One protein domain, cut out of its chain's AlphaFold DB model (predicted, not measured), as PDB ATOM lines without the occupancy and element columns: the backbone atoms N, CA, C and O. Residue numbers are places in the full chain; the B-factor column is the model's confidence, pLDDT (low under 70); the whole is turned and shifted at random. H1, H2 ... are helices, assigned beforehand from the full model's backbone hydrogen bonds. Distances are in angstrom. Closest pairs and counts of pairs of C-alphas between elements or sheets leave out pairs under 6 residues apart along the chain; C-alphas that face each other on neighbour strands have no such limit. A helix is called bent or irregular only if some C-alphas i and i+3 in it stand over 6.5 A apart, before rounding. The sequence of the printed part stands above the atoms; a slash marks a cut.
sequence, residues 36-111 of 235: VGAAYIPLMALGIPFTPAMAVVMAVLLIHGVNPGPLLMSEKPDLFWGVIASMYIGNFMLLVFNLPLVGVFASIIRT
ATOM      1  N   VAL A  36     119.618 128.718 162.565       58.91
ATOM      2  CA  VAL A  36     120.327 130.008 162.637       58.91
ATOM      3  C   VAL A  36     121.514 129.921 163.612       58.91
ATOM      4  O   VAL A  36     122.520 130.583 163.394       58.91
ATOM      5  N   GLY A  37     121.456 129.040 164.622       67.12
ATOM      6  CA  GLY A  37     122.554 128.814 165.570       67.12
ATOM      7  C   GLY A  37     123.733 127.998 165.093       67.12
ATOM      8  O   GLY A  37     124.840 128.234 165.570       67.12
ATOM      9  N   ALA A  38     123.551 127.106 164.125       68.75
ATOM     10  CA  ALA A  38     124.660 126.309 163.613       68.75
ATOM     11  C   ALA A  38     125.687 127.181 162.869       68.75
ATOM     12  O   ALA A  38     126.882 126.901 162.917       68.75
ATOM     13  N   ALA A  39     125.240 128.285 162.261       73.44
ATOM     14  CA  ALA A  39     126.094 129.238 161.554       73.44
ATOM     15  C   ALA A  39     126.886 130.186 162.482       73.44
ATOM     16  O   ALA A  39     127.879 130.768 162.044       73.44
ATOM     17  N   TYR A  40     126.501 130.319 163.760       80.25
ATOM     18  CA  TYR A  40     127.238 131.128 164.746       80.25
ATOM     19  C   TYR A  40     128.523 130.454 165.225       80.25
ATOM     20  O   TYR A  40     129.500 131.133 165.528       80.25
ATOM     21  N   ILE A  41     128.532 129.122 165.285       81.75
ATOM     22  CA  ILE A  41     129.664 128.329 165.773       81.75
ATOM     23  C   ILE A  41     130.916 128.553 164.907       81.75
ATOM     24  O   ILE A  41     131.940 128.939 165.465       81.75
ATOM     25  N   PRO A  42     130.876 128.391 163.567       80.56
ATOM     26  CA  PRO A  42     132.045 128.645 162.734       80.56
ATOM     27  C   PRO A  42     132.419 130.132 162.683       80.56
ATOM     28  O   PRO A  42     133.603 130.446 162.609       80.56
ATOM     29  N   LEU A  43     131.454 131.050 162.801       85.69
ATOM     30  CA  LEU A  43     131.760 132.477 162.916       85.69
ATOM     31  C   LEU A  43     132.559 132.771 164.191       85.69
ATOM     32  O   LEU A  43     133.584 133.435 164.117       85.69
ATOM     33  N   MET A  44     132.140 132.250 165.346       83.88
ATOM     34  CA  MET A  44     132.831 132.494 166.616       83.88
ATOM     35  C   MET A  44     134.146 131.718 166.731       83.88
ATOM     36  O   MET A  44     135.099 132.233 167.304       83.88
ATOM     37  N   ALA A  45     134.218 130.507 166.171       82.31
ATOM     38  CA  ALA A  45     135.400 129.654 166.258       82.31
ATOM     39  C   ALA A  45     136.484 130.000 165.227       82.31
ATOM     40  O   ALA A  45     137.663 129.924 165.552       82.31
ATOM     41  N   LEU A  46     136.110 130.363 163.994       82.38
ATOM     42  CA  LEU A  46     137.047 130.620 162.889       82.38
ATOM     43  C   LEU A  46     137.085 132.087 162.450       82.38
ATOM     44  O   LEU A  46     137.994 132.461 161.717       82.38
ATOM     45  N   GLY A  47     136.122 132.919 162.858       81.12
ATOM     46  CA  GLY A  47     136.032 134.312 162.408       81.12
ATOM     47  C   GLY A  47     135.556 134.469 160.959       81.12
ATOM     48  O   GLY A  47     135.701 135.546 160.391       81.12
ATOM     49  N   ILE A  48     135.011 133.412 160.341       83.44
ATOM     50  CA  ILE A  48     134.615 133.406 158.923       83.44
ATOM     51  C   ILE A  48     133.083 133.367 158.808       83.44
ATOM     52  O   ILE A  48     132.457 132.432 159.318       83.44
ATOM     53  N   PRO A  49     132.446 134.340 158.129       80.38
ATOM     54  CA  PRO A  49     131.006 134.333 157.916       80.38
ATOM     55  C   PRO A  49     130.628 133.395 156.756       80.38
ATOM     56  O   PRO A  49     131.039 133.601 155.619       80.38
ATOM     57  N   PHE A  50     129.798 132.383 157.035       71.38
ATOM     58  CA  PHE A  50     129.307 131.414 156.036       71.38
ATOM     59  C   PHE A  50     127.953 131.795 155.410       71.38
ATOM     60  O   PHE A  50     127.512 131.167 154.451       71.38
ATOM     61  N   THR A  51     127.278 132.820 155.938       76.88
ATOM     62  CA  THR A  51     126.014 133.341 155.396       76.88
ATOM     63  C   THR A  51     126.006 134.873 155.430       76.88
ATOM     64  O   THR A  51     126.651 135.468 156.300       76.88
ATOM     65  N   PRO A  52     125.265 135.546 154.527       75.19
ATOM     66  CA  PRO A  52     125.214 137.010 154.481       75.19
ATOM     67  C   PRO A  52     124.679 137.632 155.778       75.19
ATOM     68  O   PRO A  52     125.160 138.681 156.193       75.19
ATOM     69  N   ALA A  53     123.746 136.969 156.467       78.44
ATOM     70  CA  ALA A  53     123.265 137.423 157.773       78.44
ATOM     71  C   ALA A  53     124.384 137.415 158.834       78.44
ATOM     72  O   ALA A  53     124.515 138.365 159.604       78.44
ATOM     73  N   MET A  54     125.237 136.385 158.839       84.81
ATOM     74  CA  MET A  54     126.373 136.295 159.763       84.81
ATOM     75  C   MET A  54     127.483 137.298 159.437       84.81
ATOM     76  O   MET A  54     128.169 137.752 160.347       84.81
ATOM     77  N   ALA A  55     127.630 137.718 158.176       83.81
ATOM     78  CA  ALA A  55     128.542 138.806 157.814       83.81
ATOM     79  C   ALA A  55     128.129 140.143 158.456       83.81
ATOM     80  O   ALA A  55     128.986 140.891 158.923       83.81
ATOM     81  N   VAL A  56     126.822 140.418 158.554       86.19
ATOM     82  CA  VAL A  56     126.310 141.600 159.270       86.19
ATOM     83  C   VAL A  56     126.627 141.504 160.763       86.19
ATOM     84  O   VAL A  56     127.121 142.462 161.350       86.19
ATOM     85  N   VAL A  57     126.409 140.337 161.374       87.69
ATOM     86  CA  VAL A  57     126.746 140.106 162.788       87.69
ATOM     87  C   VAL A  57     128.251 140.266 163.037       87.69
ATOM     88  O   VAL A  57     128.640 140.932 163.992       87.69
ATOM     89  N   MET A  58     129.101 139.724 162.161       87.88
ATOM     90  CA  MET A  58     130.554 139.919 162.213       87.88
ATOM     91  C   MET A  58     130.918 141.404 162.151       87.88
ATOM     92  O   MET A  58     131.716 141.866 162.961       87.88
ATOM     93  N   ALA A  59     130.313 142.165 161.234       87.00
ATOM     94  CA  ALA A  59     130.552 143.600 161.119       87.00
ATOM     95  C   ALA A  59     130.203 144.342 162.420       87.00
ATOM     96  O   ALA A  59     130.983 145.170 162.881       87.00
ATOM     97  N   VAL A  60     129.080 143.997 163.057       89.62
ATOM     98  CA  VAL A  60     128.685 144.565 164.357       89.62
ATOM     99  C   VAL A  60     129.705 144.226 165.452       89.62
ATOM    100  O   VAL A  60     130.105 145.111 166.205       89.62
ATOM    101  N   LEU A  61     130.182 142.979 165.525       87.94
ATOM    102  CA  LEU A  61     131.198 142.573 166.507       87.94
ATOM    103  C   LEU A  61     132.516 143.339 166.326       87.94
ATOM    104  O   LEU A  61     133.084 143.820 167.308       87.94
ATOM    105  N   LEU A  62     132.958 143.519 165.078       89.12
ATOM    106  CA  LEU A  62     134.159 144.290 164.756       89.12
ATOM    107  C   LEU A  62     134.018 145.766 165.157       89.12
ATOM    108  O   LEU A  62     134.954 146.329 165.722       89.12
ATOM    109  N   ILE A  63     132.844 146.375 164.938       90.94
ATOM    110  CA  ILE A  63     132.550 147.753 165.376       90.94
ATOM    111  C   ILE A  63     132.651 147.878 166.904       90.94
ATOM    112  O   ILE A  63     133.149 148.880 167.413       90.94
ATOM    113  N   HIS A  64     132.245 146.846 167.644       86.56
ATOM    114  CA  HIS A  64     132.385 146.786 169.102       86.56
ATOM    115  C   HIS A  64     133.788 146.368 169.583       86.56
ATOM    116  O   HIS A  64     133.982 146.111 170.775       86.56
ATOM    117  N   GLY A  65     134.783 146.299 168.690       83.56
ATOM    118  CA  GLY A  65     136.160 145.937 169.040       83.56
ATOM    119  C   GLY A  65     136.297 144.481 169.494       83.56
ATOM    120  O   GLY A  65     137.096 144.160 170.379       83.56
ATOM    121  N   VAL A  66     135.464 143.594 168.953       83.31
ATOM    122  CA  VAL A  66     135.485 142.159 169.227       83.31
ATOM    123  C   VAL A  66     135.869 141.438 167.941       83.31
ATOM    124  O   VAL A  66     135.090 141.401 166.993       83.31
ATOM    125  N   ASN A  67     137.067 140.852 167.911       84.25
ATOM    126  CA  ASN A  67     137.511 140.030 166.788       84.25
ATOM    127  C   ASN A  67     137.035 138.584 166.996       84.25
ATOM    128  O   ASN A  67     137.533 137.919 167.909       84.25
ATOM    129  N   PRO A  68     136.068 138.090 166.201       79.38
ATOM    130  CA  PRO A  68     135.619 136.707 166.297       79.38
ATOM    131  C   PRO A  68     136.719 135.750 165.819       79.38
ATOM    132  O   PRO A  68     137.452 136.049 164.877       79.38
ATOM    133  N   GLY A  69     136.854 134.606 166.488       83.94
ATOM    134  CA  GLY A  69     137.919 133.636 166.249       83.94
ATOM    135  C   GLY A  69     138.276 132.853 167.515       83.94
ATOM    136  O   GLY A  69     137.728 133.118 168.587       83.94
ATOM    137  N   PRO A  70     139.246 131.927 167.445       78.69
ATOM    138  CA  PRO A  70     139.568 131.043 168.568       78.69
ATOM    139  C   PRO A  70     140.085 131.817 169.792       78.69
ATOM    140  O   PRO A  70     139.897 131.387 170.927       78.69
ATOM    141  N   LEU A  71     140.670 132.997 169.564       82.75
ATOM    142  CA  LEU A  71     141.166 133.889 170.613       82.75
ATOM    143  C   LEU A  71     140.041 134.543 171.433       82.75
ATOM    144  O   LEU A  71     140.256 134.904 172.588       82.75
ATOM    145  N   LEU A  72     138.829 134.658 170.875       82.94
ATOM    146  CA  LEU A  72     137.677 135.254 171.557       82.94
ATOM    147  C   LEU A  72     137.313 134.488 172.836       82.94
ATOM    148  O   LEU A  72     136.899 135.086 173.827       82.94
ATOM    149  N   MET A  73     137.512 133.169 172.815       80.69
ATOM    150  CA  MET A  73     137.218 132.274 173.929       80.69
ATOM    151  C   MET A  73     138.153 132.496 175.128       80.69
ATOM    152  O   MET A  73     137.760 132.238 176.262       80.69
ATOM    153  N   SER A  74     139.371 132.983 174.872       82.69
ATOM    154  CA  SER A  74     140.385 133.272 175.892       82.69
ATOM    155  C   SER A  74     140.342 134.726 176.366       82.69
ATOM    156  O   SER A  74     140.445 134.972 177.561       82.69
ATOM    157  N   GLU A  75     140.162 135.681 175.449       84.38
ATOM    158  CA  GLU A  75     140.179 137.121 175.750       84.38
ATOM    159  C   GLU A  75     138.851 137.628 176.337       84.38
ATOM    160  O   GLU A  75     138.839 138.509 177.193       84.38
ATOM    161  N   LYS A  76     137.707 137.102 175.868       84.50
ATOM    162  CA  LYS A  76     136.363 137.560 176.273       84.50
ATOM    163  C   LYS A  76     135.399 136.378 176.493       84.50
ATOM    164  O   LYS A  76     134.408 136.253 175.762       84.50
ATOM    165  N   PRO A  77     135.636 135.527 177.513       83.56
ATOM    166  CA  PRO A  77     134.810 134.347 177.782       83.56
ATOM    167  C   PRO A  77     133.349 134.695 178.103       83.56
ATOM    168  O   PRO A  77     132.449 133.969 177.681       83.56
ATOM    169  N   ASP A  78     133.095 135.824 178.773       86.81
ATOM    170  CA  ASP A  78     131.738 136.295 179.080       86.81
ATOM    171  C   ASP A  78     130.890 136.538 177.826       86.81
ATOM    172  O   ASP A  78     129.711 136.191 177.798       86.81
ATOM    173  N   LEU A  79     131.478 137.083 176.753       86.00
ATOM    174  CA  LEU A  79     130.752 137.306 175.499       86.00
ATOM    175  C   LEU A  79     130.438 135.987 174.796       86.00
ATOM    176  O   LEU A  79     129.328 135.802 174.303       86.00
ATOM    177  N   PHE A  80     131.398 135.062 174.768       85.81
ATOM    178  CA  PHE A  80     131.210 133.759 174.140       85.81
ATOM    179  C   PHE A  80     130.083 132.967 174.823       85.81
ATOM    180  O   PHE A  80     129.128 132.540 174.168       85.81
ATOM    181  N   TRP A  81     130.151 132.833 176.149       86.75
ATOM    182  CA  TRP A  81     129.116 132.149 176.922       86.75
ATOM    183  C   TRP A  81     127.797 132.919 176.940       86.75
ATOM    184  O   TRP A  81     126.743 132.291 176.896       86.75
ATOM    185  N   GLY A  82     127.831 134.254 176.918       88.75
ATOM    186  CA  GLY A  82     126.643 135.099 176.808       88.75
ATOM    187  C   GLY A  82     125.874 134.873 175.505       88.75
ATOM    188  O   GLY A  82     124.657 134.696 175.536       88.75
ATOM    189  N   VAL A  83     126.567 134.792 174.362       86.44
ATOM    190  CA  VAL A  83     125.936 134.496 173.065       86.44
ATOM    191  C   VAL A  83     125.327 133.094 173.070       86.44
ATOM    192  O   VAL A  83     124.160 132.943 172.706       86.44
ATOM    193  N   ILE A  84     126.054 132.079 173.549       86.31
ATOM    194  CA  ILE A  84     125.524 130.709 173.658       86.31
ATOM    195  C   ILE A  84     124.304 130.666 174.584       86.31
ATOM    196  O   ILE A  84     123.259 130.145 174.194       86.31
ATOM    197  N   ALA A  85     124.391 131.249 175.781       89.19
ATOM    198  CA  ALA A  85     123.290 131.289 176.739       89.19
ATOM    199  C   ALA A  85     122.067 132.017 176.162       89.19
ATOM    200  O   ALA A  85     120.950 131.506 176.255       89.19
ATOM    201  N   SER A  86     122.270 133.156 175.489       87.25
ATOM    202  CA  SER A  86     121.198 133.892 174.807       87.25
ATOM    203  C   SER A  86     120.537 133.068 173.706       87.25
ATOM    204  O   SER A  86     119.334 133.185 173.492       87.25
ATOM    205  N   MET A  87     121.287 132.179 173.052       86.38
ATOM    206  CA  MET A  87     120.754 131.301 172.022       86.38
ATOM    207  C   MET A  87     119.865 130.210 172.612       86.38
ATOM    208  O   MET A  87     118.792 129.930 172.076       86.38
ATOM    209  N   TYR A  88     120.265 129.624 173.742       87.81
ATOM    210  CA  TYR A  88     119.435 128.666 174.474       87.81
ATOM    211  C   TYR A  88     118.164 129.324 175.016       87.81
ATOM    212  O   TYR A  88     117.064 128.825 174.785       87.81
ATOM    213  N   ILE A  89     118.305 130.475 175.679       92.00
ATOM    214  CA  ILE A  89     117.182 131.241 176.235       92.00
ATOM    215  C   ILE A  89     116.256 131.726 175.118       92.00
ATOM    216  O   ILE A  89     115.038 131.625 175.243       92.00
ATOM    217  N   GLY A  90     116.816 132.197 174.004       89.25
ATOM    218  CA  GLY A  90     116.081 132.631 172.824       89.25
ATOM    219  C   GLY A  90     115.281 131.496 172.197       89.25
ATOM    220  O   GLY A  90     114.102 131.680 171.929       89.25
ATOM    221  N   ASN A  91     115.865 130.302 172.031       87.88
ATOM    222  CA  ASN A  91     115.128 129.129 171.545       87.88
ATOM    223  C   ASN A  91     114.030 128.694 172.522       87.88
ATOM    224  O   ASN A  91     112.935 128.330 172.096       87.88
ATOM    225  N   PHE A  92     114.293 128.771 173.825       91.88
ATOM    226  CA  PHE A  92     113.288 128.469 174.835       91.88
ATOM    227  C   PHE A  92     112.124 129.469 174.790       91.88
ATOM    228  O   PHE A  92     110.969 129.060 174.700       91.88
ATOM    229  N   MET A  93     112.408 130.776 174.757       92.31
ATOM    230  CA  MET A  93     111.388 131.812 174.572       92.31
ATOM    231  C   MET A  93     110.652 131.666 173.241       92.31
ATOM    232  O   MET A  93     109.436 131.828 173.201       92.31
ATOM    233  N   LEU A  94     111.360 131.328 172.159       88.69
ATOM    234  CA  LEU A  94     110.764 131.086 170.849       88.69
ATOM    235  C   LEU A  94     109.734 129.960 170.934       88.69
ATOM    236  O   LEU A  94     108.656 130.102 170.370       88.69
ATOM    237  N   LEU A  95     110.041 128.878 171.655       89.94
ATOM    238  CA  LEU A  95     109.134 127.753 171.874       89.94
ATOM    239  C   LEU A  95     107.943 128.161 172.747       89.94
ATOM    240  O   LEU A  95     106.803 127.879 172.384       89.94
ATOM    241  N   VAL A  96     108.193 128.886 173.841       93.81
ATOM    242  CA  VAL A  96     107.145 129.410 174.733       93.81
ATOM    243  C   VAL A  96     106.200 130.362 174.004       93.81
ATOM    244  O   VAL A  96     105.009 130.334 174.284       93.81
ATOM    245  N   PHE A  97     106.685 131.170 173.059       90.88
ATOM    246  CA  PHE A  97     105.833 132.024 172.230       90.88
ATOM    247  C   PHE A  97     105.174 131.267 171.077       90.88
ATOM    248  O   PHE A  97     104.001 131.500 170.800       90.88
ATOM    249  N   ASN A  98     105.877 130.352 170.402       90.75
ATOM    250  CA  ASN A  98     105.295 129.608 169.283       90.75
ATOM    251  C   ASN A  98     104.151 128.706 169.734       90.75
ATOM    252  O   ASN A  98     103.149 128.626 169.034       90.75
ATOM    253  N   LEU A  99     104.272 128.047 170.888       90.88
ATOM    254  CA  LEU A  99     103.284 127.079 171.362       90.88
ATOM    255  C   LEU A  99     101.860 127.668 171.537       90.88
ATOM    256  O   LEU A  99     100.921 127.068 171.015       90.88
ATOM    257  N   PRO A 100     101.654 128.840 172.176       88.81
ATOM    258  CA  PRO A 100     100.351 129.500 172.226       88.81
ATOM    259  C   PRO A 100      99.961 130.147 170.889       88.81
ATOM    260  O   PRO A 100      98.789 130.106 170.509       88.81
ATOM    261  N   LEU A 101     100.917 130.715 170.141       91.00
ATOM    262  CA  LEU A 101     100.626 131.371 168.860       91.00
ATOM    263  C   LEU A 101     100.249 130.376 167.756       91.00
ATOM    264  O   LEU A 101      99.531 130.753 166.829       91.00
ATOM    265  N   VAL A 102     100.659 129.107 167.856       90.50
ATOM    266  CA  VAL A 102     100.328 128.077 166.862       90.50
ATOM    267  C   VAL A 102      98.816 127.929 166.705       90.50
ATOM    268  O   VAL A 102      98.338 127.732 165.593       90.50
ATOM    269  N   GLY A 103      98.050 128.098 167.790       85.44
ATOM    270  CA  GLY A 103      96.588 128.070 167.750       85.44
ATOM    271  C   GLY A 103      96.000 129.241 166.958       85.44
ATOM    272  O   GLY A 103      95.081 129.053 166.162       85.44
ATOM    273  N   VAL A 104      96.574 130.438 167.113       86.88
ATOM    274  CA  VAL A 104      96.162 131.646 166.380       86.88
ATOM    275  C   VAL A 104      96.504 131.512 164.896       86.88
ATOM    276  O   VAL A 104      95.637 131.715 164.043       86.88
ATOM    277  N   PHE A 105      97.730 131.093 164.572       85.12
ATOM    278  CA  PHE A 105      98.156 130.876 163.188       85.12
ATOM    279  C   PHE A 105      97.367 129.755 162.504       85.12
ATOM    280  O   PHE A 105      96.952 129.908 161.357       85.12
ATOM    281  N   ALA A 106      97.081 128.660 163.213       84.00
ATOM    282  CA  ALA A 106      96.239 127.588 162.693       84.00
ATOM    283  C   ALA A 106      94.810 128.071 162.397       84.00
ATOM    284  O   ALA A 106      94.216 127.650 161.406       84.00
ATOM    285  N   SER A 107      94.268 128.979 163.214       83.38
ATOM    286  CA  SER A 107      92.947 129.573 162.983       83.38
ATOM    287  C   SER A 107      92.939 130.496 161.754       83.38
ATOM    288  O   SER A 107      92.040 130.409 160.918       83.38
ATOM    289  N   ILE A 108      93.997 131.293 161.559       83.19
ATOM    290  CA  ILE A 108      94.186 132.114 160.349       83.19
ATOM    291  C   ILE A 108      94.228 131.239 159.089       83.19
ATOM    292  O   ILE A 108      93.530 131.529 158.121       83.19
ATOM    293  N   ILE A 109      94.975 130.131 159.107       81.88
ATOM    294  CA  ILE A 109      95.097 129.227 157.947       81.88
ATOM    295  C   ILE A 109      93.790 128.462 157.671       81.88
ATOM    296  O   ILE A 109      93.509 128.124 156.522       81.88
ATOM    297  N   ARG A 110      92.960 128.210 158.693       82.69
ATOM    298  CA  ARG A 110      91.624 127.603 158.522       82.69
ATOM    299  C   ARG A 110      90.617 128.525 157.832       82.69
ATOM    300  O   ARG A 110      89.578 128.045 157.382       82.69
ATOM    301  N   THR A 111      90.903 129.822 157.736       84.00
ATOM    302  CA  THR A 111      90.043 130.776 157.025       84.00
ATOM    303  C   THR A 111      90.052 130.454 155.525       84.00
ATOM    304  O   THR A 111      91.116 130.173 154.968       84.00
TER     305      THR A 111
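This is residues 36 to 111 of the 235 residues of an uncharacterized protein of Syntrophobacterales bacterium (UniProt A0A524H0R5). One long helix, H4, makes the length of this domain: its first part belongs to a small head with H1, H2 and H3, and its far part, residues 92 to 110, sticks out from that head as a kinked arm. In the head, H1 and H2 meet near their first residues, at Tyr 40 and Met 54, and spread from there as a wide V at a steep tilt of 61 degrees, the first part of H4 runs back past H1 the opposite way, and the short H3 comes just before H4 at the turn. The printed part has 76 residues with four named helices, in the order H1, H2, H3, H4, and no named strand; the class is all helix. The whole is loose, with a radius of gyration of the C-alphas of 16.5 A, and spans 51 by 24 by 19 A.

H1, residues 40 to 46, and H2, residues 52 to 63, only just touch, with 3 pairs of C-alphas within 8 A. The closest C-alphas are those of Tyr 40 and Met 54, 7.2 A apart, and H2 touches H1 with residues 54 to 58 alone. Their lines stand at a steep tilt of 61 degrees, the same way. H3, residues 72 to 75, is close to H1 but not clearly touching, the closest C-alphas being those of Met 44 and Leu 72, 7.5 A apart. H4, residues 77 to 110, is close to H1 but not clearly touching, with the C-alphas of Met 44 and Phe 80 closest at 7.8 A. H1 and H4 stand at a shallow tilt of 26 degrees, opposite ways. H3 and H4 are close but not clearly touching, with the C-alphas of Met 73 and Phe 80 closest at 6.2 A. H2 is apart from H3 and from H4. Each O i to N i+4 pair is within hydrogen-bond range in H1 and H2, and 27 of 30 are in H4; H3 is too short for such a pair.

H1 begins at C-alpha 40, at (127.238, 131.128, 164.746), and has 7 residues. H2 measures 17.0 A from first to last C-alpha and ends at C-alpha 63, at (132.550, 147.753, 165.376). H3 has 4 residues. H4 measures 47.8 A and ends at C-alpha 110, at (91.624, 127.603, 158.522). It has a kink of 47 degrees near residue 100, yet is neither bent nor irregular, but only just: C-alphas 97 and 100 are 6.0 A apart.

The two C-alphas farthest apart are those of Glu 75 and Thr 111, at 53.9 A. Residues 60 to 65, of which 60 to 63 belong to H2, and residues 92 to 111, of which 92 to 110 belong to H4, stand free. Without them the body has 50 residues and spans 26 by 25 by 15 A. The links H1 to H2 and H3 to H4 are tight, and the link H2 to H3 is short. The printed part has no cut. The mean pLDDT of the printed part is 84.4, and residues 36 to 38 are under 70.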